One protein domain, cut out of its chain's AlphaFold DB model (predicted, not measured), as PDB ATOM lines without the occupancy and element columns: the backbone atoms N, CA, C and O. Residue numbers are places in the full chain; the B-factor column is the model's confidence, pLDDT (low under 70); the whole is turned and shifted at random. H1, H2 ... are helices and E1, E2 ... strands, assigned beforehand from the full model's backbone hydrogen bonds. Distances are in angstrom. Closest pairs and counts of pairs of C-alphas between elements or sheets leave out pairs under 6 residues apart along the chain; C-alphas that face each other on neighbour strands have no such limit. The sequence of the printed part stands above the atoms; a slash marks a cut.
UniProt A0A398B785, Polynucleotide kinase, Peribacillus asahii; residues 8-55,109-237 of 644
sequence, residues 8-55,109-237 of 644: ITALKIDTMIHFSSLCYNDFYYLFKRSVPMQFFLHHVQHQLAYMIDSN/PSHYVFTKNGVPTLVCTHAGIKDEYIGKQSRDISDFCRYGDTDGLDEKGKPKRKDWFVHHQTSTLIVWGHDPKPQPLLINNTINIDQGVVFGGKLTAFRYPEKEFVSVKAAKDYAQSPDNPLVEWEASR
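AT A GLANCE: This is residues 8 to 55 and 109 to 237 of the 644 residues of the protein "Polynucleotide kinase" of Peribacillus asahii (UniProt A0A398B785). Two five-stranded sheets stand partly face to face as a sandwich, with helix H1 packed over E3 and E1 of the first sheet. Helices H2 and H3 graze the second sheet, the small hairpin E6 and E7 lies away from the sandwich, and H4 comes last. The printed part has 177 residues, with four named helices and twelve named strands in the order E1 E2 H1 E3 E4 E5 H2 E6 E7 H3 E8 E9 E10 E11 E12 H4, of mixed class. The first sheet runs E3 E1 E2 E11 E12, antiparallel throughout, and the second E4 E5 E8 E10 E9, mixed. The whole is compact, with a radius of gyration of the C-alphas of 16.2 A and spans of 47 by 41 by 30 A.

IN THESE COORDINATES: E1, residues 8 to 13, begins at C-alpha 8 (106.356, 180.823, 437.069). E2 is residues 16 to 22, 18.0 A long; H1 is 36 to 45, 14.0 A; E3 is 49 to 51. E4 is 111 to 116 and E5 119 to 125, 17.8 A. H2 is 139 to 147, E6 150 to 153, E7 159 to 161, H3 164 to 167, E8 173 to 176, E9 185 to 187 and E10 190 to 192. E11 is 202 to 208, 18.9 A, and E12 is 212 to 217. H4, residues 229 to 236, ends at C-alpha 236 (89.279, 163.725, 446.709).

HOW THE PARTS SIT: In the strongly twisted first sheet, N 11 and O 18 of the hairpin E1 and E2 are 2.8 A apart, within hydrogen-bond range. H1 is on this sheet at a height of 9.0 A; its closest C-alphas to E3 are His 43 and Ala 49, 5.4 A. E2, H1 and E3 form a split strand-helix-strand unit, two strands running the same way with E1 between them, and its crossover is right-handed. The facing parts of the sandwich are 10.1 A centre to centre, with strands at 25 degrees. In the second sheet, E5 and E8 are parallel, with N 123 and O 173 at 2.8 A. The closest C-alphas of E5 and H2 are Thr 125 and Cys 145, 6.0 A. Each O i to N i+4 pair of H1, H2 and H4 is within hydrogen-bond range; H3 is too short for one.

THE WHOLE: The C-alphas of Asp 14 and Glu 155, the two farthest apart, are 48.2 A apart. Residues 56 to 108 are not printed; C-alphas 55 and 109 are 12.2 A apart across this cut. The links E2 to H1, E5 to H2 and E12 to H4 are long. The mean pLDDT of the printed part is 76.6, and residues 8 to 36 and 151 to 161 are under 70.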
ATOM      1  N   ILE A   8     105.961 181.307 438.398       55.91
ATOM      2  CA  ILE A   8     106.356 180.823 437.069       55.91
ATOM      3  C   ILE A   8     107.468 181.715 436.526       55.91
ATOM      4  O   ILE A   8     107.232 182.870 436.172       55.91
ATOM      5  N   THR A   9     108.672 181.157 436.439       55.41
ATOM      6  CA  THR A   9     109.841 181.827 435.846       55.41
ATOM      7  C   THR A   9     110.267 181.095 434.584       55.41
ATOM      8  O   THR A   9     110.340 179.863 434.582       55.41
ATOM      9  N   ALA A  10     110.575 181.841 433.522       58.75
ATOM     10  CA  ALA A  10     111.139 181.294 432.291       58.75
ATOM     11  C   ALA A  10     112.648 181.577 432.231       58.75
ATOM     12  O   ALA A  10     113.041 182.736 432.152       58.75
ATOM     13  N   LEU A  11     113.494 180.547 432.256       57.06
ATOM     14  CA  LEU A  11     114.951 180.644 432.120       57.06
ATOM     15  C   LEU A  11     115.373 180.491 430.653       57.06
ATOM     16  O   LEU A  11     114.851 179.637 429.934       57.06
ATOM     17  N   LYS A  12     116.343 181.303 430.229       59.16
ATOM     18  CA  LYS A  12     116.901 181.359 428.877       59.16
ATOM     19  C   LYS A  12     118.354 180.878 428.920       59.16
ATOM     20  O   LYS A  12     119.255 181.667 429.182       59.16
ATOM     21  N   ILE A  13     118.583 179.587 428.679       49.47
ATOM     22  CA  ILE A  13     119.939 179.015 428.600       49.47
ATOM     23  C   ILE A  13     120.242 178.760 427.118       49.47
ATOM     24  O   ILE A  13     119.804 177.761 426.556       49.47
ATOM     25  N   ASP A  14     120.892 179.745 426.486       40.00
ATOM     26  CA  ASP A  14     121.506 179.811 425.140       40.00
ATOM     27  C   ASP A  14     120.773 179.284 423.887       40.00
ATOM     28  O   ASP A  14     121.248 179.510 422.778       40.00
ATOM     29  N   THR A  15     119.602 178.661 423.999       44.47
ATOM     30  CA  THR A  15     118.564 178.463 422.955       44.47
ATOM     31  C   THR A  15     117.369 177.650 423.476       44.47
ATOM     32  O   THR A  15     116.370 177.534 422.767       44.47
ATOM     33  N   MET A  16     117.431 177.131 424.710       42.41
ATOM     34  CA  MET A  16     116.334 176.420 425.374       42.41
ATOM     35  C   MET A  16     115.595 177.343 426.346       42.41
ATOM     36  O   MET A  16     116.223 178.065 427.128       42.41
ATOM     37  N   ILE A  17     114.258 177.311 426.298       54.81
ATOM     38  CA  ILE A  17     113.406 177.999 427.272       54.81
ATOM     39  C   ILE A  17     112.889 176.961 428.270       54.81
ATOM     40  O   ILE A  17     112.192 176.016 427.894       54.81
ATOM     41  N   HIS A  18     113.235 177.150 429.543       51.34
ATOM     42  CA  HIS A  18     112.788 176.309 430.652       51.34
ATOM     43  C   HIS A  18     111.816 177.086 431.535       51.34
ATOM     44  O   HIS A  18     112.181 178.118 432.088       51.34
ATOM     45  N   PHE A  19     110.597 176.592 431.713       57.94
ATOM     46  CA  PHE A  19     109.615 177.193 432.626       57.94
ATOM     47  C   PHE A  19     109.626 176.432 433.926       57.94
ATOM     48  O   PHE A  19     109.575 175.221 433.832       57.94
ATOM     49  N   SER A  20     109.660 177.073 435.093       50.66
ATOM     50  CA  SER A  20     109.624 176.361 436.382       50.66
ATOM     51  C   SER A  20     108.686 176.999 437.402       50.66
ATOM     52  O   SER A  20     108.506 178.216 437.390       50.66
ATOM     53  N   SER A  21     108.088 176.165 438.262       54.62
ATOM     54  CA  SER A  21     107.204 176.542 439.375       54.62
ATOM     55  C   SER A  21     107.979 176.698 440.686       54.62
ATOM     56  O   SER A  21     108.058 175.789 441.504       54.62
ATOM     57  N   LEU A  22     108.591 177.858 440.898       52.38
ATOM     58  CA  LEU A  22     109.602 178.017 441.943       52.38
ATOM     59  C   LEU A  22     109.011 178.322 443.318       52.38
ATOM     60  O   LEU A  22     108.149 179.190 443.449       52.38
ATOM     61  N   CYS A  23     109.558 177.649 444.334       46.12
ATOM     62  CA  CYS A  23     109.468 178.010 445.747       46.12
ATOM     63  C   CYS A  23     110.866 178.392 446.254       46.12
ATOM     64  O   CYS A  23     111.866 177.761 445.911       46.12
ATOM     65  N   TYR A  24     110.924 179.425 447.092       44.91
ATOM     66  CA  TYR A  24     112.119 179.992 447.734       44.91
ATOM     67  C   TYR A  24     113.071 178.948 448.358       44.91
ATOM     68  O   TYR A  24     114.285 179.142 448.398       44.91
ATOM     69  N   ASN A  25     112.541 177.817 448.830       44.03
ATOM     70  CA  ASN A  25     113.274 176.885 449.687       44.03
ATOM     71  C   ASN A  25     114.189 175.890 448.996       44.03
ATOM     72  O   ASN A  25     115.149 175.437 449.620       44.03
ATOM     73  N   ASP A  26     113.913 175.536 447.745       44.28
ATOM     74  CA  ASP A  26     114.739 174.551 447.042       44.28
ATOM     75  C   ASP A  26     116.105 175.139 446.656       44.28
ATOM     76  O   ASP A  26     117.090 174.414 446.532       44.28
ATOM     77  N   PHE A  27     116.207 176.471 446.584       44.56
ATOM     78  CA  PHE A  27     117.475 177.183 446.402       44.56
ATOM     79  C   PHE A  27     118.261 177.401 447.706       44.56
ATOM     80  O   PHE A  27     119.478 177.593 447.658       44.56
ATOM     81  N   TYR A  28     117.610 177.310 448.873       40.34
ATOM     82  CA  TYR A  28     118.234 177.577 450.177       40.34
ATOM     83  C   TYR A  28     119.386 176.609 450.509       40.34
ATOM     84  O   TYR A  28     120.309 176.958 451.246       40.34
ATOM     85  N   TYR A  29     119.378 175.397 449.942       38.97
ATOM     86  CA  TYR A  29     120.454 174.417 450.138       38.97
ATOM     87  C   TYR A  29     121.685 174.640 449.248       38.97
ATOM     88  O   TYR A  29     122.748 174.105 449.561       38.97
ATOM     89  N   LEU A  30     121.578 175.449 448.189       37.91
ATOM     90  CA  LEU A  30     122.718 175.820 447.342       37.91
ATOM     91  C   LEU A  30     123.380 177.125 447.802       37.91
ATOM     92  O   LEU A  30     124.595 177.264 447.678       37.91
ATOM     93  N   PHE A  31     122.616 178.052 448.390       38.34
ATOM     94  CA  PHE A  31     123.122 179.344 448.852       38.34
ATOM     95  C   PHE A  31     122.450 179.735 450.175       38.34
ATOM     96  O   PHE A  31     121.259 180.027 450.224       38.34
ATOM     97  N   LYS A  32     123.211 179.731 451.276       36.75
ATOM     98  CA  LYS A  32     122.743 180.217 452.583       36.75
ATOM     99  C   LYS A  32     122.482 181.732 452.502       36.75
ATOM    100  O   LYS A  32     123.432 182.444 452.186       36.75
ATOM    101  N   ARG A  33     121.284 182.187 452.918       51.03
ATOM    102  CA  ARG A  33     120.800 183.586 453.155       51.03
ATOM    103  C   ARG A  33     119.767 184.099 452.129       51.03
ATOM    104  O   ARG A  33     119.393 183.349 451.237       51.03
ATOM    105  N   SER A  34     119.272 185.331 452.337       50.19
ATOM    106  CA  SER A  34     118.139 186.080 451.731       50.19
ATOM    107  C   SER A  34     118.137 186.221 450.190       50.19
ATOM    108  O   SER A  34     118.037 187.312 449.626       50.19
ATOM    109  N   VAL A  35     118.303 185.104 449.488       55.72
ATOM    110  CA  VAL A  35     118.819 185.020 448.117       55.72
ATOM    111  C   VAL A  35     117.764 184.762 447.026       55.72
ATOM    112  O   VAL A  35     118.008 185.208 445.918       55.72
ATOM    113  N   PRO A  36     116.594 184.126 447.218       60.56
ATOM    114  CA  PRO A  36     115.735 183.732 446.085       60.56
ATOM    115  C   PRO A  36     115.126 184.879 445.264       60.56
ATOM    116  O   PRO A  36     115.235 184.875 444.040       60.56
ATOM    117  N   MET A  37     114.538 185.906 445.890       70.88
ATOM    118  CA  MET A  37     114.059 187.070 445.123       70.88
ATOM    119  C   MET A  37     115.220 187.864 444.511       70.88
ATOM    120  O   MET A  37     115.099 188.355 443.391       70.88
ATOM    121  N   GLN A  38     116.368 187.931 445.197       75.19
ATOM    122  CA  GLN A  38     117.597 188.503 444.638       75.19
ATOM    123  C   GLN A  38     118.127 187.677 443.459       75.19
ATOM    124  O   GLN A  38     118.602 188.236 442.482       75.19
ATOM    125  N   PHE A  39     118.011 186.351 443.508       75.88
ATOM    126  CA  PHE A  39     118.407 185.433 442.448       75.88
ATOM    127  C   PHE A  39     117.596 185.728 441.191       75.88
ATOM    128  O   PHE A  39     118.191 185.935 440.134       75.88
ATOM    129  N   PHE A  40     116.267 185.829 441.301       77.62
ATOM    130  CA  PHE A  40     115.423 186.181 440.156       77.62
ATOM    131  C   PHE A  40     115.673 187.604 439.672       77.62
ATOM    132  O   PHE A  40     115.794 187.810 438.467       77.62
ATOM    133  N   LEU A  41     115.828 188.562 440.590       83.25
ATOM    134  CA  LEU A  41     116.193 189.933 440.249       83.25
ATOM    135  C   LEU A  41     117.486 189.964 439.421       83.25
ATOM    136  O   LEU A  41     117.488 190.524 438.328       83.25
ATOM    137  N   HIS A  42     118.549 189.302 439.887       83.31
ATOM    138  CA  HIS A  42     119.824 189.218 439.177       83.31
ATOM    139  C   HIS A  42     119.676 188.508 437.825       83.31
ATOM    140  O   HIS A  42     120.153 189.021 436.816       83.31
ATOM    141  N   HIS A  43     118.979 187.367 437.751       83.12
ATOM    142  CA  HIS A  43     118.801 186.642 436.485       83.12
ATOM    143  C   HIS A  43     118.036 187.465 435.449       83.12
ATOM    144  O   HIS A  43     118.412 187.475 434.277       83.12
ATOM    145  N   VAL A  44     116.990 188.183 435.861       85.12
ATOM    146  CA  VAL A  44     116.227 189.050 434.956       85.12
ATOM    147  C   VAL A  44     117.045 190.280 434.555       85.12
ATOM    148  O   VAL A  44     117.079 190.620 433.373       85.12
ATOM    149  N   GLN A  45     117.774 190.908 435.486       86.44
ATOM    150  CA  GLN A  45     118.679 192.030 435.186       86.44
ATOM    151  C   GLN A  45     119.788 191.638 434.198       86.44
ATOM    152  O   GLN A  45     120.129 192.421 433.312       86.44
ATOM    153  N   HIS A  46     120.300 190.409 434.299       86.69
ATOM    154  CA  HIS A  46     121.285 189.839 433.378       86.69
ATOM    155  C   HIS A  46     120.669 189.191 432.123       86.69
ATOM    156  O   HIS A  46     121.395 188.591 431.336       86.69
ATOM    157  N   GLN A  47     119.355 189.331 431.896       85.19
ATOM    158  CA  GLN A  47     118.636 188.804 430.723       85.19
ATOM    159  C   GLN A  47     118.707 187.272 430.554       85.19
ATOM    160  O   GLN A  47     118.533 186.748 429.451       85.19
ATOM    161  N   LEU A  48     118.920 186.554 431.656       80.44
ATOM    162  CA  LEU A  48     118.932 185.090 431.733       80.44
ATOM    163  C   LEU A  48     117.544 184.511 432.038       80.44
ATOM    164  O   LEU A  48     117.344 183.303 431.926       80.44
ATOM    165  N   ALA A  49     116.585 185.349 432.438       84.81
ATOM    166  CA  ALA A  49     115.237 184.927 432.787       84.81
ATOM    167  C   ALA A  49     114.171 185.970 432.431       84.81
ATOM    168  O   ALA A  49     114.457 187.162 432.315       84.81
ATOM    169  N   TYR A  50     112.926 185.508 432.338       85.38
ATOM    170  CA  TYR A  50     111.718 186.322 432.334       85.38
ATOM    171  C   TYR A  50     110.871 186.001 433.568       85.38
ATOM    172  O   TYR A  50     110.757 184.839 433.966       85.38
ATOM    173  N   MET A  51     110.253 187.036 434.136       84.50
ATOM    174  CA  MET A  51     109.403 186.958 435.323       84.50
ATOM    175  C   MET A  51     107.994 187.416 434.967       84.50
ATOM    176  O   MET A  51     107.829 188.493 434.399       84.50
ATOM    177  N   ILE A  52     106.992 186.609 435.303       87.81
ATOM    178  CA  ILE A  52     105.577 186.939 435.110       87.81
ATOM    179  C   ILE A  52     104.997 187.422 436.436       87.81
ATOM    180  O   ILE A  52     105.406 186.982 437.511       87.81
ATOM    181  N   ASP A  53     104.041 188.336 436.350       87.69
ATOM    182  CA  ASP A  53     103.285 188.818 437.495       87.69
ATOM    183  C   ASP A  53     102.513 187.685 438.203       87.69
ATOM    184  O   ASP A  53     101.996 186.767 437.570       87.69
ATOM    185  N   SER A  54     102.412 187.759 439.528       86.25
ATOM    186  CA  SER A  54     101.713 186.776 440.365       86.25
ATOM    187  C   SER A  54     100.891 187.468 441.444       86.25
ATOM    188  O   SER A  54     101.131 188.626 441.787       86.25
ATOM    189  N   ASN A  55      99.917 186.763 442.016       84.62
ATOM    190  CA  ASN A  55      99.100 187.297 443.107       84.62
ATOM    191  C   ASN A  55      99.949 187.723 444.329       84.62
ATOM    192  O   ASN A  55      99.771 188.832 444.841       84.62
ATOM    193  N   PRO A 109     105.189 191.690 433.590       91.31
ATOM    194  CA  PRO A 109     103.986 191.641 432.769       91.31
ATOM    195  C   PRO A 109     103.046 190.520 433.222       91.31
ATOM    196  O   PRO A 109     103.480 189.498 433.750       91.31
ATOM    197  N   SER A 110     101.754 190.678 432.926       90.38
ATOM    198  CA  SER A 110     100.728 189.666 433.225       90.38
ATOM    199  C   SER A 110     100.970 188.321 432.531       90.38
ATOM    200  O   SER A 110     100.605 187.276 433.061       90.38
ATOM    201  N   HIS A 111     101.575 188.347 431.343       92.19
ATOM    202  CA  HIS A 111     101.928 187.165 430.567       92.19
ATOM    203  C   HIS A 111     102.989 187.496 429.509       92.19
ATOM    204  O   HIS A 111     103.132 188.650 429.092       92.19
ATOM    205  N   TYR A 112     103.680 186.465 429.024       91.44
ATOM    206  CA  TYR A 112     104.538 186.543 427.839       91.44
ATOM    207  C   TYR A 112     103.935 185.762 426.678       91.44
ATOM    208  O   TYR A 112     103.342 184.705 426.879       91.44
ATOM    209  N   VAL A 113     104.136 186.267 425.459       92.06
ATOM    210  CA  VAL A 113     103.764 185.595 424.209       92.06
ATOM    211  C   VAL A 113     105.027 185.389 423.382       92.06
ATOM    212  O   VAL A 113     105.652 186.349 422.935       92.06
ATOM    213  N   PHE A 114     105.396 184.133 423.163       90.06
ATOM    214  CA  PHE A 114     106.494 183.750 422.291       90.06
ATOM    215  C   PHE A 114     105.947 183.418 420.905       90.06
ATOM    216  O   PHE A 114     104.956 182.693 420.759       90.06
ATOM    217  N   THR A 115     106.602 183.957 419.879       88.69
ATOM    218  CA  THR A 115     106.197 183.769 418.486       88.69
ATOM    219  C   THR A 115     107.283 183.050 417.698       88.69
ATOM    220  O   THR A 115     108.478 183.248 417.923       88.69
ATOM    221  N   LYS A 116     106.862 182.231 416.735       84.06
ATOM    222  CA  LYS A 116     107.728 181.634 415.717       84.06
ATOM    223  C   LYS A 116     107.204 182.067 414.356       84.06
ATOM    224  O   LYS A 116     106.037 181.844 414.048       84.06
ATOM    225  N   ASN A 117     108.046 182.717 413.553       85.50
ATOM    226  CA  ASN A 117     107.653 183.308 412.264       85.50
ATOM    227  C   ASN A 117     106.437 184.257 412.366       85.50
ATOM    228  O   ASN A 117     105.588 184.280 411.481       85.50
ATOM    229  N   GLY A 118     106.325 185.008 413.467       81.94
ATOM    230  CA  GLY A 118     105.217 185.943 413.707       81.94
ATOM    231  C   GLY A 118     103.911 185.302 414.192       81.94
ATOM    232  O   GLY A 118     102.971 186.027 414.501       81.94
ATOM    233  N   VAL A 119     103.847 183.972 414.314       85.25
ATOM    234  CA  VAL A 119     102.682 183.260 414.858       85.25
ATOM    235  C   VAL A 119     102.923 182.952 416.339       85.25
ATOM    236  O   VAL A 119     103.973 182.383 416.655       85.25
ATOM    237  N   PRO A 120     102.004 183.304 417.259       87.50
ATOM    238  CA  PRO A 120     102.066 182.870 418.652       87.50
ATOM    239  C   PRO A 120     102.107 181.348 418.745       87.50
ATOM    240  O   PRO A 120     101.222 180.660 418.244       87.50
ATOM    241  N   THR A 121     103.151 180.816 419.373       89.88
ATOM    242  CA  THR A 121     103.297 179.368 419.580       89.88
ATOM    243  C   THR A 121     103.206 178.984 421.045       89.88
ATOM    244  O   THR A 121     102.877 177.838 421.349       89.88
ATOM    245  N   LEU A 122     103.510 179.920 421.944       90.56
ATOM    246  CA  LEU A 122     103.590 179.671 423.372       90.56
ATOM    247  C   LEU A 122     103.229 180.929 424.162       90.56
ATOM    248  O   LEU A 122     103.706 182.021 423.859       90.56
ATOM    249  N   VAL A 123     102.410 180.759 425.190       92.62
ATOM    250  CA  VAL A 123     102.009 181.794 426.138       92.62
ATOM    251  C   VAL A 123     102.316 181.308 427.541       92.62
ATOM    252  O   VAL A 123     102.082 180.147 427.863       92.62
ATOM    253  N   CYS A 124     102.827 182.199 428.379       91.31
ATOM    254  CA  CYS A 124     103.136 181.893 429.768       91.31
ATOM    255  C   CYS A 124     102.417 182.889 430.670       91.31
ATOM    256  O   CYS A 124     102.552 184.095 430.471       91.31
ATOM    257  N   THR A 125     101.666 182.382 431.642       90.56
ATOM    258  CA  THR A 125     100.868 183.163 432.602       90.56
ATOM    259  C   THR A 125     100.939 182.506 433.982       90.56
ATOM    260  O   THR A 125     101.314 181.343 434.079       90.56
ATOM    261  N   HIS A 126     100.603 183.224 435.053       88.75
ATOM    262  CA  HIS A 126     100.646 182.671 436.407       88.75
ATOM    263  C   HIS A 126      99.477 181.714 436.694       88.75
ATOM    264  O   HIS A 126      99.715 180.534 436.925       88.75
ATOM    265  N   ALA A 127      98.227 182.180 436.639       86.94
ATOM    266  CA  ALA A 127      97.041 181.372 436.951       86.94
ATOM    267  C   ALA A 127      96.222 180.954 435.721       86.94
ATOM    268  O   ALA A 127      95.597 179.895 435.719       86.94
ATOM    269  N   GLY A 128      96.201 181.770 434.670       89.69
ATOM    270  CA  GLY A 128      95.444 181.467 433.458       89.69
ATOM    271  C   GLY A 128      95.304 182.656 432.520       89.69
ATOM    272  O   GLY A 128      95.646 183.781 432.873       89.69
ATOM    273  N   ILE A 129      94.834 182.418 431.296       91.50
ATOM    274  CA  ILE A 129      94.566 183.482 430.318       91.50
ATOM    275  C   ILE A 129      93.542 183.012 429.278       91.50
ATOM    276  O   ILE A 129      93.614 181.884 428.800       91.50
ATOM    277  N   LYS A 130      92.581 183.869 428.914       90.88
ATOM    278  CA  LYS A 130      91.621 183.583 427.834       90.88
ATOM    279  C   LYS A 130      92.252 183.833 426.465       90.88
ATOM    280  O   LYS A 130      93.051 184.757 426.328       90.88
ATOM    281  N   ASP A 131      91.806 183.110 425.440       88.75
ATOM    282  CA  ASP A 131      92.297 183.277 424.060       88.75
ATOM    283  C   ASP A 131      92.194 184.729 423.568       88.75
ATOM    284  O   ASP A 131      93.121 185.268 422.969       88.75
ATOM    285  N   GLU A 132      91.098 185.410 423.904       91.06
ATOM    286  CA  GLU A 132      90.866 186.817 423.563       91.06
ATOM    287  C   GLU A 132      91.782 187.818 424.293       91.06
ATOM    288  O   GLU A 132      91.853 188.982 423.877       91.06
ATOM    289  N   TYR A 133      92.462 187.395 425.364       92.88
ATOM    290  CA  TYR A 133      93.372 188.220 426.172       92.88
ATOM    291  C   TYR A 133      94.837 188.086 425.745       92.88
ATOM    292  O   TYR A 133      95.640 188.957 426.083       92.88
ATOM    293  N   ILE A 134      95.186 187.048 424.978       91.25
ATOM    294  CA  ILE A 134      96.560 186.801 424.528       91.25
ATOM    295  C   ILE A 134      97.072 188.005 423.722       91.25
ATOM    296  O   ILE A 134      96.472 188.420 422.731       91.25
ATOM    297  N   GLY A 135      98.203 188.568 424.156       88.00
ATOM    298  CA  GLY A 135      98.867 189.697 423.499       88.00
ATOM    299  C   GLY A 135      98.284 191.077 423.825       88.00
ATOM    300  O   GLY A 135      98.740 192.071 423.262       88.00
ATOM    301  N   LYS A 136      97.300 191.171 424.730       92.38
ATOM    302  CA  LYS A 136      96.703 192.440 425.187       92.38
ATOM    303  C   LYS A 136      97.111 192.747 426.627       92.38
ATOM    304  O   LYS A 136      97.430 191.850 427.391       92.38
ATOM    305  N   GLN A 137      97.074 194.015 427.027       87.75
ATOM    306  CA  GLN A 137      97.338 194.418 428.412       87.75
ATOM    307  C   GLN A 137      96.206 195.303 428.928       87.75
ATOM    308  O   GLN A 137      95.873 196.323 428.327       87.75
ATOM    309  N   SER A 138      95.605 194.898 430.042       92.88
ATOM    310  CA  SER A 138      94.626 195.680 430.796       92.88
ATOM    311  C   SER A 138      94.649 195.248 432.262       92.88
ATOM    312  O   SER A 138      95.249 194.225 432.618       92.88
ATOM    313  N   ARG A 139      93.985 196.022 433.125       89.12
ATOM    314  CA  ARG A 139      93.828 195.663 434.537       89.12
ATOM    315  C   ARG A 139      93.083 194.336 434.693       89.12
ATOM    316  O   ARG A 139      93.573 193.466 435.400       89.12
ATOM    317  N   ASP A 140      91.984 194.161 433.961       90.12
ATOM    318  CA  ASP A 140      91.172 192.939 434.004       90.12
ATOM    319  C   ASP A 140      91.961 191.710 433.532       90.12
ATOM    320  O   ASP A 140      91.855 190.640 434.124       90.12
ATOM    321  N   ILE A 141      92.809 191.866 432.505       92.44
ATOM    322  CA  ILE A 141      93.698 190.792 432.033       92.44
ATOM    323  C   ILE A 141      94.721 190.434 433.112       92.44
ATOM    324  O   ILE A 141      94.954 189.255 433.361       92.44
ATOM    325  N   SER A 142      95.317 191.438 433.761       90.38
ATOM    326  CA  SER A 142      96.301 191.215 434.825       90.38
ATOM    327  C   SER A 142      95.670 190.514 436.026       90.38
ATOM    328  O   SER A 142      96.234 189.554 436.538       90.38
ATOM    329  N   ASP A 143      94.472 190.933 436.433       89.94
ATOM    330  CA  ASP A 143      93.746 190.298 437.533       89.94
ATOM    331  C   ASP A 143      93.341 188.856 437.176       89.94
ATOM    332  O   ASP A 143      93.554 187.950 437.983       89.94
ATOM    333  N   PHE A 144      92.891 188.594 435.943       90.38
ATOM    334  CA  PHE A 144      92.637 187.226 435.477       90.38
ATOM    335  C   PHE A 144      93.913 186.366 435.481       90.38
ATOM    336  O   PHE A 144      93.882 185.223 435.931       90.38
ATOM    337  N   CYS A 145      95.054 186.911 435.046       89.81
ATOM    338  CA  CYS A 145      96.333 186.193 435.054       89.81
ATOM    339  C   CYS A 145      96.851 185.906 436.470       89.81
ATOM    340  O   CYS A 145      97.524 184.898 436.666       89.81
ATOM    341  N   ARG A 146      96.530 186.751 437.459       87.50
ATOM    342  CA  ARG A 146      96.927 186.562 438.866       87.50
ATOM    343  C   ARG A 146      96.063 185.547 439.605       87.50
ATOM    344  O   ARG A 146      96.594 184.782 440.398       87.50
ATOM    345  N   TYR A 147      94.747 185.579 439.399       84.56
ATOM    346  CA  TYR A 147      93.799 184.842 440.247       84.56
ATOM    347  C   TYR A 147      93.077 183.698 439.523       84.56
ATOM    348  O   TYR A 147      92.552 182.798 440.182       84.56
ATOM    349  N   GLY A 148      93.079 183.697 438.189       85.44
ATOM    350  CA  GLY A 148      92.309 182.771 437.364       85.44
ATOM    351  C   GLY A 148      90.828 183.149 437.268       85.44
ATOM    352  O   GLY A 148      90.419 184.261 437.603       85.44
ATOM    353  N   ASP A 149      90.013 182.207 436.795       80.75
ATOM    354  CA  ASP A 149      88.560 182.367 436.676       80.75
ATOM    355  C   ASP A 149      87.872 181.962 437.991       80.75
ATOM    356  O   ASP A 149      87.776 180.776 438.312       80.75
ATOM    357  N   THR A 150      87.447 182.943 438.793       72.81
ATOM    358  CA  THR A 150      86.830 182.729 440.117       72.81
ATOM    359  C   THR A 150      85.326 183.030 440.106       72.81
ATOM    360  O   THR A 150      84.922 184.115 439.695       72.81
ATOM    361  N   ASP A 151      84.505 182.116 440.632       61.22
ATOM    362  CA  ASP A 151      83.034 182.169 440.707       61.22
ATOM    363  C   ASP A 151      82.530 182.283 442.154       61.22
ATOM    364  O   ASP A 151      81.904 181.372 442.699       61.22
ATOM    365  N   GLY A 152      82.837 183.398 442.814       64.81
ATOM    366  CA  GLY A 152      82.470 183.598 444.218       64.81
ATOM    367  C   GLY A 152      83.268 182.713 445.181       64.81
ATOM    368  O   GLY A 152      84.376 182.284 444.862       64.81
ATOM    369  N   LEU A 153      82.726 182.489 446.381       62.75
ATOM    370  CA  LEU A 153      83.369 181.732 447.461       62.75
ATOM    371  C   LEU A 153      82.677 180.373 447.667       62.75
ATOM    372  O   LEU A 153      81.466 180.261 447.487       62.75
ATOM    373  N   ASP A 154      83.444 179.353 448.038       62.53
ATOM    374  CA  ASP A 154      82.951 178.050 448.474       62.53
ATOM    375  C   ASP A 154      82.447 178.082 449.931       62.53
ATOM    376  O   ASP A 154      82.491 179.111 450.609       62.53
ATOM    377  N   GLU A 155      81.966 176.939 450.429       56.84
ATOM    378  CA  GLU A 155      81.444 176.787 451.799       56.84
ATOM    379  C   GLU A 155      82.497 177.059 452.891       56.84
ATOM    380  O   GLU A 155      82.141 177.323 454.038       56.84
ATOM    381  N   LYS A 156      83.790 177.037 452.537       57.19
ATOM    382  CA  LYS A 156      84.925 177.350 453.415       57.19
ATOM    383  C   LYS A 156      85.434 178.789 453.234       57.19
ATOM    384  O   LYS A 156      86.420 179.168 453.864       57.19
ATOM    385  N   GLY A 157      84.790 179.603 452.391       59.06
ATOM    386  CA  GLY A 157      85.204 180.976 452.105       59.06
ATOM    387  C   GLY A 157      86.391 181.105 451.139       59.06
ATOM    388  O   GLY A 157      86.971 182.188 451.059       59.06
ATOM    389  N   LYS A 158      86.772 180.045 450.407       57.72
ATOM    390  CA  LYS A 158      87.820 180.072 449.368       57.72
ATOM    391  C   LYS A 158      87.213 180.363 447.987       57.72
ATOM    392  O   LYS A 158      86.089 179.950 447.724       57.72
ATOM    393  N   PRO A 159      87.918 181.042 447.063       61.62
ATOM    394  CA  PRO A 159      87.388 181.299 445.725       61.62
ATOM    395  C   PRO A 159      87.084 180.002 444.961       61.62
ATOM    396  O   PRO A 159      87.980 179.180 444.762       61.62
ATOM    397  N   LYS A 160      85.848 179.835 444.478       62.72
ATOM    398  CA  LYS A 160      85.471 178.698 443.630       62.72
ATOM    399  C   LYS A 160      86.080 178.892 442.244       62.72
ATOM    400  O   LYS A 160      85.681 179.794 441.516       62.72
ATOM    401  N   ARG A 161      87.065 178.081 441.869       68.75
ATOM    402  CA  ARG A 161      87.773 178.222 440.585       68.75
ATOM    403  C   ARG A 161      87.036 177.477 439.469       68.75
ATOM    404  O   ARG A 161      86.577 176.357 439.684       68.75
ATOM    405  N   LYS A 162      86.915 178.092 438.289       70.31
ATOM    406  CA  LYS A 162      86.434 177.439 437.060       70.31
ATOM    407  C   LYS A 162      87.607 176.874 436.264       70.31
ATOM    408  O   LYS A 162      88.701 177.442 436.248       70.31
ATOM    409  N   ASP A 163      87.335 175.801 435.529       74.25
ATOM    410  CA  ASP A 163      88.268 175.176 434.589       74.25
ATOM    411  C   ASP A 163      88.377 176.019 433.298       74.25
ATOM    412  O   ASP A 163      87.909 175.617 432.232       74.25
ATOM    413  N   TRP A 164      88.960 177.223 433.374       81.69
ATOM    414  CA  TRP A 164      89.040 178.174 432.247       81.69
ATOM    415  C   TRP A 164      89.657 177.563 430.976       81.69
ATOM    416  O   TRP A 164      89.265 177.907 429.859       81.69
ATOM    417  N   PHE A 165      90.585 176.616 431.148       79.88
ATOM    418  CA  PHE A 165      91.272 175.891 430.077       79.88
ATOM    419  C   PHE A 165      90.324 175.028 429.226       79.88
ATOM    420  O   PHE A 165      90.643 174.703 428.083       79.88
ATOM    421  N   VAL A 166      89.118 174.706 429.711       72.88
ATOM    422  CA  VAL A 166      88.080 174.012 428.922       72.88
ATOM    423  C   VAL A 166      87.626 174.857 427.725       72.88
ATOM    424  O   VAL A 166      87.213 174.313 426.704       72.88
ATOM    425  N   HIS A 167      87.737 176.184 427.821       76.38
ATOM    426  CA  HIS A 167      87.346 177.115 426.763       76.38
ATOM    427  C   HIS A 167      88.477 177.464 425.788       76.38
ATOM    428  O   HIS A 167      88.215 178.156 424.805       76.38
ATOM    429  N   HIS A 168      89.707 177.002 426.032       80.56
ATOM    430  CA  HIS A 168      90.826 177.212 425.118       80.56
ATOM    431  C   HIS A 168      90.658 176.354 423.860       80.56
ATOM    432  O   HIS A 168      90.502 175.136 423.951       80.56
ATOM    433  N   GLN A 169      90.683 176.987 422.686       76.06
ATOM    434  CA  GLN A 169      90.448 176.305 421.402       76.06
ATOM    435  C   GLN A 169      91.551 176.549 420.369       76.06
ATOM    436  O   GLN A 169      91.486 176.013 419.260       76.06
ATOM    437  N   THR A 170      92.550 177.370 420.692       80.19
ATOM    438  CA  THR A 170      93.626 177.687 419.746       80.19
ATOM    439  C   THR A 170      94.750 176.646 419.783       80.19
ATOM    440  O   THR A 170      94.844 175.814 420.676       80.19
ATOM    441  N   SER A 171      95.626 176.670 418.776       81.19
ATOM    442  CA  SER A 171      96.825 175.819 418.731       81.19
ATOM    443  C   SER A 171      97.991 176.369 419.564       81.19
ATOM    444  O   SER A 171      99.067 175.765 419.598       81.19
ATOM    445  N   THR A 172      97.804 177.516 420.222       87.69
ATOM    446  CA  THR A 172      98.832 178.174 421.032       87.69
ATOM    447  C   THR A 172      99.004 177.418 422.340       87.69
ATOM    448  O   THR A 172      98.035 177.228 423.061       87.69
ATOM    449  N   LEU A 173     100.222 176.992 422.672       89.19
ATOM    450  CA  LEU A 173     100.469 176.314 423.943       89.19
ATOM    451  C   LEU A 173     100.402 177.324 425.093       89.19
ATOM    452  O   LEU A 173     101.098 178.334 425.031       89.19
ATOM    453  N   ILE A 174      99.622 177.068 426.144       91.06
ATOM    454  CA  ILE A 174      99.595 177.934 427.339       91.06
ATOM    455  C   ILE A 174     100.231 177.214 428.526       91.06
ATOM    456  O   ILE A 174      99.714 176.197 428.968       91.06
ATOM    457  N   VAL A 175     101.312 177.749 429.086       90.56
ATOM    458  CA  VAL A 175     101.941 177.245 430.317       90.56
ATOM    459  C   VAL A 175     101.508 178.114 431.498       90.56
ATOM    460  O   VAL A 175     101.633 179.340 431.447       90.56
ATOM    461  N   TRP A 176     100.978 177.477 432.541       89.38
ATOM    462  CA  TRP A 176     100.369 178.122 433.704       89.38
ATOM    463  C   TRP A 176     100.584 177.322 435.003       89.38
ATOM    464  O   TRP A 176     101.240 176.279 434.997       89.38
ATOM    465  N   GLY A 177     100.113 177.855 436.133       84.75
ATOM    466  CA  GLY A 177     100.327 177.326 437.485       84.75
ATOM    467  C   GLY A 177      99.266 177.819 438.476       84.75
ATOM    468  O   GLY A 177      98.105 177.958 438.109       84.75
ATOM    469  N   HIS A 178      99.636 178.081 439.735       82.38
ATOM    470  CA  HIS A 178      98.753 178.604 440.801       82.38
ATOM    471  C   HIS A 178      97.654 177.635 441.292       82.38
ATOM    472  O   HIS A 178      97.005 177.891 442.312       82.38
ATOM    473  N   ASP A 179      97.436 176.513 440.608       81.12
ATOM    474  CA  ASP A 179      96.558 175.417 441.021       81.12
ATOM    475  C   ASP A 179      97.392 174.143 441.241       81.12
ATOM    476  O   ASP A 179      97.628 173.411 440.279       81.12
ATOM    477  N   PRO A 180      97.866 173.878 442.475       84.12
ATOM    478  CA  PRO A 180      98.713 172.727 442.769       84.12
ATOM    479  C   PRO A 180      98.066 171.395 442.375       84.12
ATOM    480  O   PRO A 180      96.979 171.056 442.849       84.12
ATOM    481  N   LYS A 181      98.760 170.607 441.546       82.25
ATOM    482  CA  LYS A 181      98.381 169.234 441.163       82.25
ATOM    483  C   LYS A 181      99.525 168.254 441.435       82.25
ATOM    484  O   LYS A 181     100.678 168.635 441.317       82.25
ATOM    485  N   PRO A 182      99.278 166.972 441.739       79.56
ATOM    486  CA  PRO A 182     100.358 166.010 442.006       79.56
ATOM    487  C   PRO A 182     101.264 165.729 440.792       79.56
ATOM    488  O   PRO A 182     102.432 165.366 440.966       79.56
ATOM    489  N   GLN A 183     100.736 165.881 439.572       81.06
ATOM    490  CA  GLN A 183     101.454 165.753 438.301       81.06
ATOM    491  C   GLN A 183     101.101 166.923 437.366       81.06
ATOM    492  O   GLN A 183     100.058 167.557 437.567       81.06
ATOM    493  N   PRO A 184     101.938 167.210 436.348       81.44
ATOM    494  CA  PRO A 184     101.611 168.193 435.323       81.44
ATOM    495  C   PRO A 184     100.277 167.888 434.647       81.44
ATOM    496  O   PRO A 184     100.048 166.772 434.187       81.44
ATOM    497  N   LEU A 185      99.400 168.890 434.566       79.56
ATOM    498  CA  LEU A 185      98.086 168.732 433.944       79.56
ATOM    499  C   LEU A 185      98.124 169.270 432.516       79.56
ATOM    500  O   LEU A 185      98.316 170.470 432.321       79.56
ATOM    501  N   LEU A 186      97.916 168.391 431.534       78.81
ATOM    502  CA  LEU A 186      97.831 168.747 430.117       78.81
ATOM    503  C   LEU A 186      96.385 168.588 429.626       78.81
ATOM    504  O   LEU A 186      95.886 167.472 429.456       78.81
ATOM    505  N   ILE A 187      95.703 169.716 429.414       72.62
ATOM    506  CA  ILE A 187      94.314 169.770 428.928       72.62
ATOM    507  C   ILE A 187      94.194 170.887 427.898       72.62
ATOM    508  O   ILE A 187      94.653 171.999 428.150       72.62
ATOM    509  N   ASN A 188      93.572 170.588 426.749       75.06
ATOM    510  CA  ASN A 188      93.334 171.536 425.654       75.06
ATOM    511  C   ASN A 188      94.573 172.378 425.330       75.06
ATOM    512  O   ASN A 188      94.505 173.594 425.342       75.06
ATOM    513  N   ASN A 189      95.733 171.749 425.115       81.12
ATOM    514  CA  ASN A 189      96.979 172.461 424.798       81.12
ATOM    515  C   ASN A 189      97.386 173.535 425.837       81.12
ATOM    516  O   ASN A 189      98.105 174.484 425.529       81.12
ATOM    517  N   THR A 190      96.956 173.364 427.088       85.56
ATOM    518  CA  THR A 190      97.436 174.115 428.248       85.56
ATOM    519  C   THR A 190      98.167 173.169 429.198       85.56
ATOM    520  O   THR A 190      97.761 172.017 429.347       85.56
ATOM    521  N   ILE A 191      99.247 173.634 429.821       86.00
ATOM    522  CA  ILE A 191     100.094 172.873 430.740       86.00
ATOM    523  C   ILE A 191     100.131 173.583 432.084       86.00
ATOM    524  O   ILE A 191     100.671 174.686 432.179       86.00
ATOM    525  N   ASN A 192      99.639 172.916 433.123       86.94
ATOM    526  CA  ASN A 192      99.868 173.320 434.503       86.94
ATOM    527  C   ASN A 192     101.174 172.699 435.030       86.94
ATOM    528  O   ASN A 192     101.268 171.474 435.150       86.94
ATOM    529  N   ILE A 193     102.159 173.532 435.373       87.38
ATOM    530  CA  ILE A 193     103.443 173.110 435.969       87.38
ATOM    531  C   ILE A 193     103.526 173.341 437.486       87.38
ATOM    532  O   ILE A 193     104.591 173.178 438.079       87.38
ATOM    533  N   ASP A 194     102.436 173.748 438.134       86.56
ATOM    534  CA  ASP A 194     102.358 173.866 439.588       86.56
ATOM    535  C   ASP A 194     102.118 172.491 440.216       86.56
ATOM    536  O   ASP A 194     100.991 171.990 440.281       86.56
ATOM    537  N   GLN A 195     103.207 171.871 440.678       86.31
ATOM    538  CA  GLN A 195     103.155 170.597 441.388       86.31
ATOM    539  C   GLN A 195     103.177 170.741 442.912       86.31
ATOM    540  O   GLN A 195     103.558 169.811 443.622       86.31
ATOM    541  N   GLY A 196     102.784 171.909 443.433       84.00
ATOM    542  CA  GLY A 196     102.643 172.131 444.869       84.00
ATOM    543  C   GLY A 196     103.941 171.929 445.641       84.00
ATOM    544  O   GLY A 196     103.923 171.373 446.735       84.00
ATOM    545  N   VAL A 197     105.077 172.357 445.086       82.31
ATOM    546  CA  VAL A 197     106.401 172.221 445.718       82.31
ATOM    547  C   VAL A 197     106.424 172.729 447.167       82.31
ATOM    548  O   VAL A 197     106.988 172.083 448.047       82.31
ATOM    549  N   VAL A 198     105.726 173.835 447.450       76.06
ATOM    550  CA  VAL A 198     105.611 174.402 448.802       76.06
ATOM    551  C   VAL A 198     104.894 173.465 449.771       76.06
ATOM    552  O   VAL A 198     105.212 173.450 450.953       76.06
ATOM    553  N   PHE A 199     103.987 172.638 449.263       81.62
ATOM    554  CA  PHE A 199     103.195 171.668 450.011       81.62
ATOM    555  C   PHE A 199     103.864 170.286 450.094       81.62
ATOM    556  O   PHE A 199     103.217 169.304 450.456       81.62
ATOM    557  N   GLY A 200     105.150 170.180 449.733       81.31
ATOM    558  CA  GLY A 200     105.896 168.917 449.736       81.31
ATOM    559  C   GLY A 200     105.802 168.118 448.433       81.31
ATOM    560  O   GLY A 200     106.221 166.959 448.395       81.31
ATOM    561  N   GLY A 201     105.260 168.721 447.370       86.38
ATOM    562  CA  GLY A 201     105.164 168.130 446.039       86.38
ATOM    563  C   GLY A 201     106.477 168.185 445.250       86.38
ATOM    564  O   GLY A 201     107.523 167.730 445.723       86.38
ATOM    565  N   LYS A 202     106.439 168.702 444.017       83.62
ATOM    566  CA  LYS A 202     107.619 168.772 443.133       83.62
ATOM    567  C   LYS A 202     107.826 170.175 442.564       83.62
ATOM    568  O   LYS A 202     106.865 170.818 442.155       83.62
ATOM    569  N   LEU A 203     109.085 170.606 442.492       82.00
ATOM    570  CA  LEU A 203     109.525 171.714 441.650       82.00
ATOM    571  C   LEU A 203     109.601 171.194 440.219       82.00
ATOM    572  O   LEU A 203     110.484 170.393 439.909       82.00
ATOM    573  N   THR A 204     108.679 171.621 439.363       79.19
ATOM    574  CA  THR A 204     108.608 171.134 437.984       79.19
ATOM    575  C   THR A 204     109.047 172.205 437.016       79.19
ATOM    576  O   THR A 204     108.649 173.364 437.133       79.19
ATOM    577  N   ALA A 205     109.821 171.778 436.024       82.88
ATOM    578  CA  ALA A 205     110.140 172.533 434.845       82.88
ATOM    579  C   ALA A 205     109.607 171.886 433.561       82.88
ATOM    580  O   ALA A 205     109.653 170.668 433.407       82.88
ATOM    581  N   PHE A 206     109.153 172.710 432.618       83.81
ATOM    582  CA  PHE A 206     108.786 172.300 431.264       83.81
ATOM    583  C   PHE A 206     109.794 172.860 430.258       83.81
ATOM    584  O   PHE A 206     110.054 174.066 430.240       83.81
ATOM    585  N   ARG A 207     110.379 171.983 429.435       82.81
ATOM    586  CA  ARG A 207     111.351 172.329 428.390       82.81
ATOM    587  C   ARG A 207     110.632 172.541 427.068       82.81
ATOM    588  O   ARG A 207     109.904 171.658 426.619       82.81
ATOM    589  N   TYR A 208     110.838 173.686 426.431       82.31
ATOM    590  CA  TYR A 208     110.283 173.973 425.112       82.31
ATOM    591  C   TYR A 208     111.408 174.363 424.137       82.31
ATOM    592  O   TYR A 208     112.198 175.253 424.472       82.31
ATOM    593  N   PRO A 209     111.449 173.784 422.915       81.88
ATOM    594  CA  PRO A 209     110.384 173.039 422.223       81.88
ATOM    595  C   PRO A 209     110.347 171.518 422.454       81.88
ATOM    596  O   PRO A 209     109.505 170.860 421.847       81.88
ATOM    597  N   GLU A 210     111.221 170.963 423.294       78.50
ATOM    598  CA  GLU A 210     111.373 169.513 423.519       78.50
ATOM    599  C   GLU A 210     110.113 168.854 424.103       78.50
ATOM    600  O   GLU A 210     109.871 167.674 423.880       78.50
ATOM    601  N   LYS A 211     109.279 169.634 424.802       80.31
ATOM    602  CA  LYS A 211     108.070 169.203 425.520       80.31
ATOM    603  C   LYS A 211     108.333 168.173 426.621       80.31
ATOM    604  O   LYS A 211     107.494 167.322 426.899       80.31
ATOM    605  N   GLU A 212     109.476 168.293 427.281       76.88
ATOM    606  CA  GLU A 212     109.877 167.414 428.378       76.88
ATOM    607  C   GLU A 212     109.590 168.053 429.739       76.88
ATOM    608  O   GLU A 212     109.829 169.247 429.943       76.88
ATOM    609  N   PHE A 213     109.139 167.240 430.694       79.69
ATOM    610  CA  PHE A 213     109.019 167.637 432.094       79.69
ATOM    611  C   PHE A 213     110.246 167.177 432.881       79.69
ATOM    612  O   PHE A 213     110.602 166.003 432.872       79.69
ATOM    613  N   VAL A 214     110.866 168.099 433.611       79.31
ATOM    614  CA  VAL A 214     111.940 167.812 434.569       79.31
ATOM    615  C   VAL A 214     111.425 168.204 435.938       79.31
ATOM    616  O   VAL A 214     110.929 169.310 436.096       79.31
ATOM    617  N   SER A 215     111.511 167.331 436.937       79.44
ATOM    618  CA  SER A 215     111.011 167.672 438.271       79.44
ATOM    619  C   SER A 215     111.925 167.179 439.380       79.44
ATOM    620  O   SER A 215     112.560 166.132 439.260       79.44
ATOM    621  N   VAL A 216     111.983 167.946 440.466       79.44
ATOM    622  CA  VAL A 216     112.697 167.597 441.696       79.44
ATOM    623  C   VAL A 216     111.688 167.586 442.835       79.44
ATOM    624  O   VAL A 216     110.901 168.517 442.983       79.44
ATOM    625  N   LYS A 217     111.669 166.513 443.626       82.00
ATOM    626  CA  LYS A 217     110.780 166.416 444.787       82.00
ATOM    627  C   LYS A 217     111.239 167.387 445.877       82.00
ATOM    628  O   LYS A 217     112.431 167.447 446.171       82.00
ATOM    629  N   ALA A 218     110.294 168.089 446.495       78.81
ATOM    630  CA  ALA A 218     110.563 168.936 447.648       78.81
ATOM    631  C   ALA A 218     111.137 168.101 448.806       78.81
ATOM    632  O   ALA A 218     110.713 166.967 449.050       78.81
ATOM    633  N   ALA A 219     112.082 168.666 449.558       76.69
ATOM    634  CA  ALA A 219     112.697 167.957 450.682       76.69
ATOM    635  C   ALA A 219     111.712 167.700 451.842       76.69
ATOM    636  O   ALA A 219     111.906 166.771 452.626       76.69
ATOM    637  N   LYS A 220     110.673 168.535 451.971       78.25
ATOM    638  CA  LYS A 220     109.614 168.453 452.988       78.25
ATOM    639  C   LYS A 220     108.396 169.281 452.569       78.25
ATOM    640  O   LYS A 220     108.504 170.100 451.661       78.25
ATOM    641  N   ASP A 221     107.274 169.112 453.266       81.69
ATOM    642  CA  ASP A 221     106.186 170.098 453.248       81.69
ATOM    643  C   ASP A 221     106.673 171.369 453.953       81.69
ATOM    644  O   ASP A 221     106.996 171.351 455.147       81.69
ATOM    645  N   TYR A 222     106.804 172.445 453.183       72.38
ATOM    646  CA  TYR A 222     107.202 173.739 453.707       72.38
ATOM    647  C   TYR A 222     105.988 174.456 454.278       72.38
ATOM    648  O   TYR A 222     106.053 174.882 455.421       72.38
ATOM    649  N   ALA A 223     104.863 174.514 453.562       73.12
ATOM    650  CA  ALA A 223     103.656 175.201 454.011       73.12
ATOM    651  C   ALA A 223     103.230 174.782 455.426       73.12
ATOM    652  O   ALA A 223     102.782 175.643 456.182       73.12
ATOM    653  N   GLN A 224     103.376 173.492 455.774       75.62
ATOM    654  CA  GLN A 224     102.950 172.911 457.060       75.62
ATOM    655  C   GLN A 224     101.521 173.329 457.445       75.62
ATOM    656  O   GLN A 224     101.171 173.450 458.619       75.62
ATOM    657  N   SER A 225     100.699 173.591 456.430       73.56
ATOM    658  CA  SER A 225      99.341 174.077 456.595       73.56
ATOM    659  C   SER A 225      98.411 172.881 456.774       73.56
ATOM    660  O   SER A 225      98.552 171.905 456.033       73.56
ATOM    661  N   PRO A 226      97.426 172.946 457.689       73.75
ATOM    662  CA  PRO A 226      96.356 171.950 457.730       73.75
ATOM    663  C   PRO A 226      95.570 171.900 456.407       73.75
ATOM    664  O   PRO A 226      95.069 170.845 456.032       73.75
ATOM    665  N   ASP A 227      95.538 173.011 455.664       76.62
ATOM    666  CA  ASP A 227      94.927 173.129 454.341       76.62
ATOM    667  C   ASP A 227      95.954 172.840 453.231       76.62
ATOM    668  O   ASP A 227      96.277 173.720 452.428       76.62
ATOM    669  N   ASN A 228      96.530 171.637 453.205       81.94
ATOM    670  CA  ASN A 228      97.453 171.230 452.144       81.94
ATOM    671  C   ASN A 228      96.654 170.796 450.891       81.94
ATOM    672  O   ASN A 228      95.998 169.750 450.933       81.94
ATOM    673  N   PRO A 229      96.721 171.531 449.759       80.94
ATOM    674  CA  PRO A 229      95.944 171.216 448.562       80.94
ATOM    675  C   PRO A 229      96.271 169.852 447.960       80.94
ATOM    676  O   PRO A 229      95.398 169.249 447.352       80.94
ATOM    677  N   LEU A 230      97.498 169.343 448.125       82.44
ATOM    678  CA  LEU A 230      97.872 168.014 447.633       82.44
ATOM    679  C   LEU A 230      97.232 166.908 448.478       82.44
ATOM    680  O   LEU A 230      96.819 165.894 447.925       82.44
ATOM    681  N   VAL A 231      97.095 167.125 449.790       84.12
ATOM    682  CA  VAL A 231      96.399 166.198 450.698       84.12
ATOM    683  C   VAL A 231      94.887 166.244 450.462       84.12
ATOM    684  O   VAL A 231      94.252 165.197 450.361       84.12
ATOM    685  N   GLU A 232      94.300 167.438 450.310       83.81
ATOM    686  CA  GLU A 232      92.884 167.585 449.930       83.81
ATOM    687  C   GLU A 232      92.609 166.951 448.555       83.81
ATOM    688  O   GLU A 232      91.594 166.275 448.359       83.81
ATOM    689  N   TRP A 233      93.528 167.130 447.603       82.19
ATOM    690  CA  TRP A 233      93.468 166.502 446.287       82.19
ATOM    691  C   TRP A 233      93.540 164.976 446.396       82.19
ATOM    692  O   TRP A 233      92.712 164.288 445.808       82.19
ATOM    693  N   GLU A 234      94.472 164.433 447.182       81.25
ATOM    694  CA  GLU A 234      94.623 162.985 447.366       81.25
ATOM    695  C   GLU A 234      93.370 162.370 447.998       81.25
ATOM    696  O   GLU A 234      92.871 161.354 447.515       81.25
ATOM    697  N   ALA A 235      92.794 163.038 449.002       82.00
ATOM    698  CA  ALA A 235      91.545 162.623 449.637       82.00
ATOM    699  C   ALA A 235      90.343 162.656 448.677       82.00
ATOM    700  O   ALA A 235      89.424 161.851 448.804       82.00
ATOM    701  N   SER A 236      90.349 163.570 447.703       83.75
ATOM    702  CA  SER A 236      89.279 163.725 446.709       83.75
ATOM    703  C   SER A 236      89.556 163.009 445.385       83.75
ATOM    704  O   SER A 236      88.709 163.038 444.489       83.75
ATOM    705  N   ARG A 237      90.699 162.322 445.237       83.94
ATOM    706  CA  ARG A 237      91.103 161.713 443.959       83.94
ATOM    707  C   ARG A 237      90.122 160.648 443.474       83.94
ATOM    708  O   ARG A 237      89.999 160.452 442.270       83.94
TER     709      ARG A 237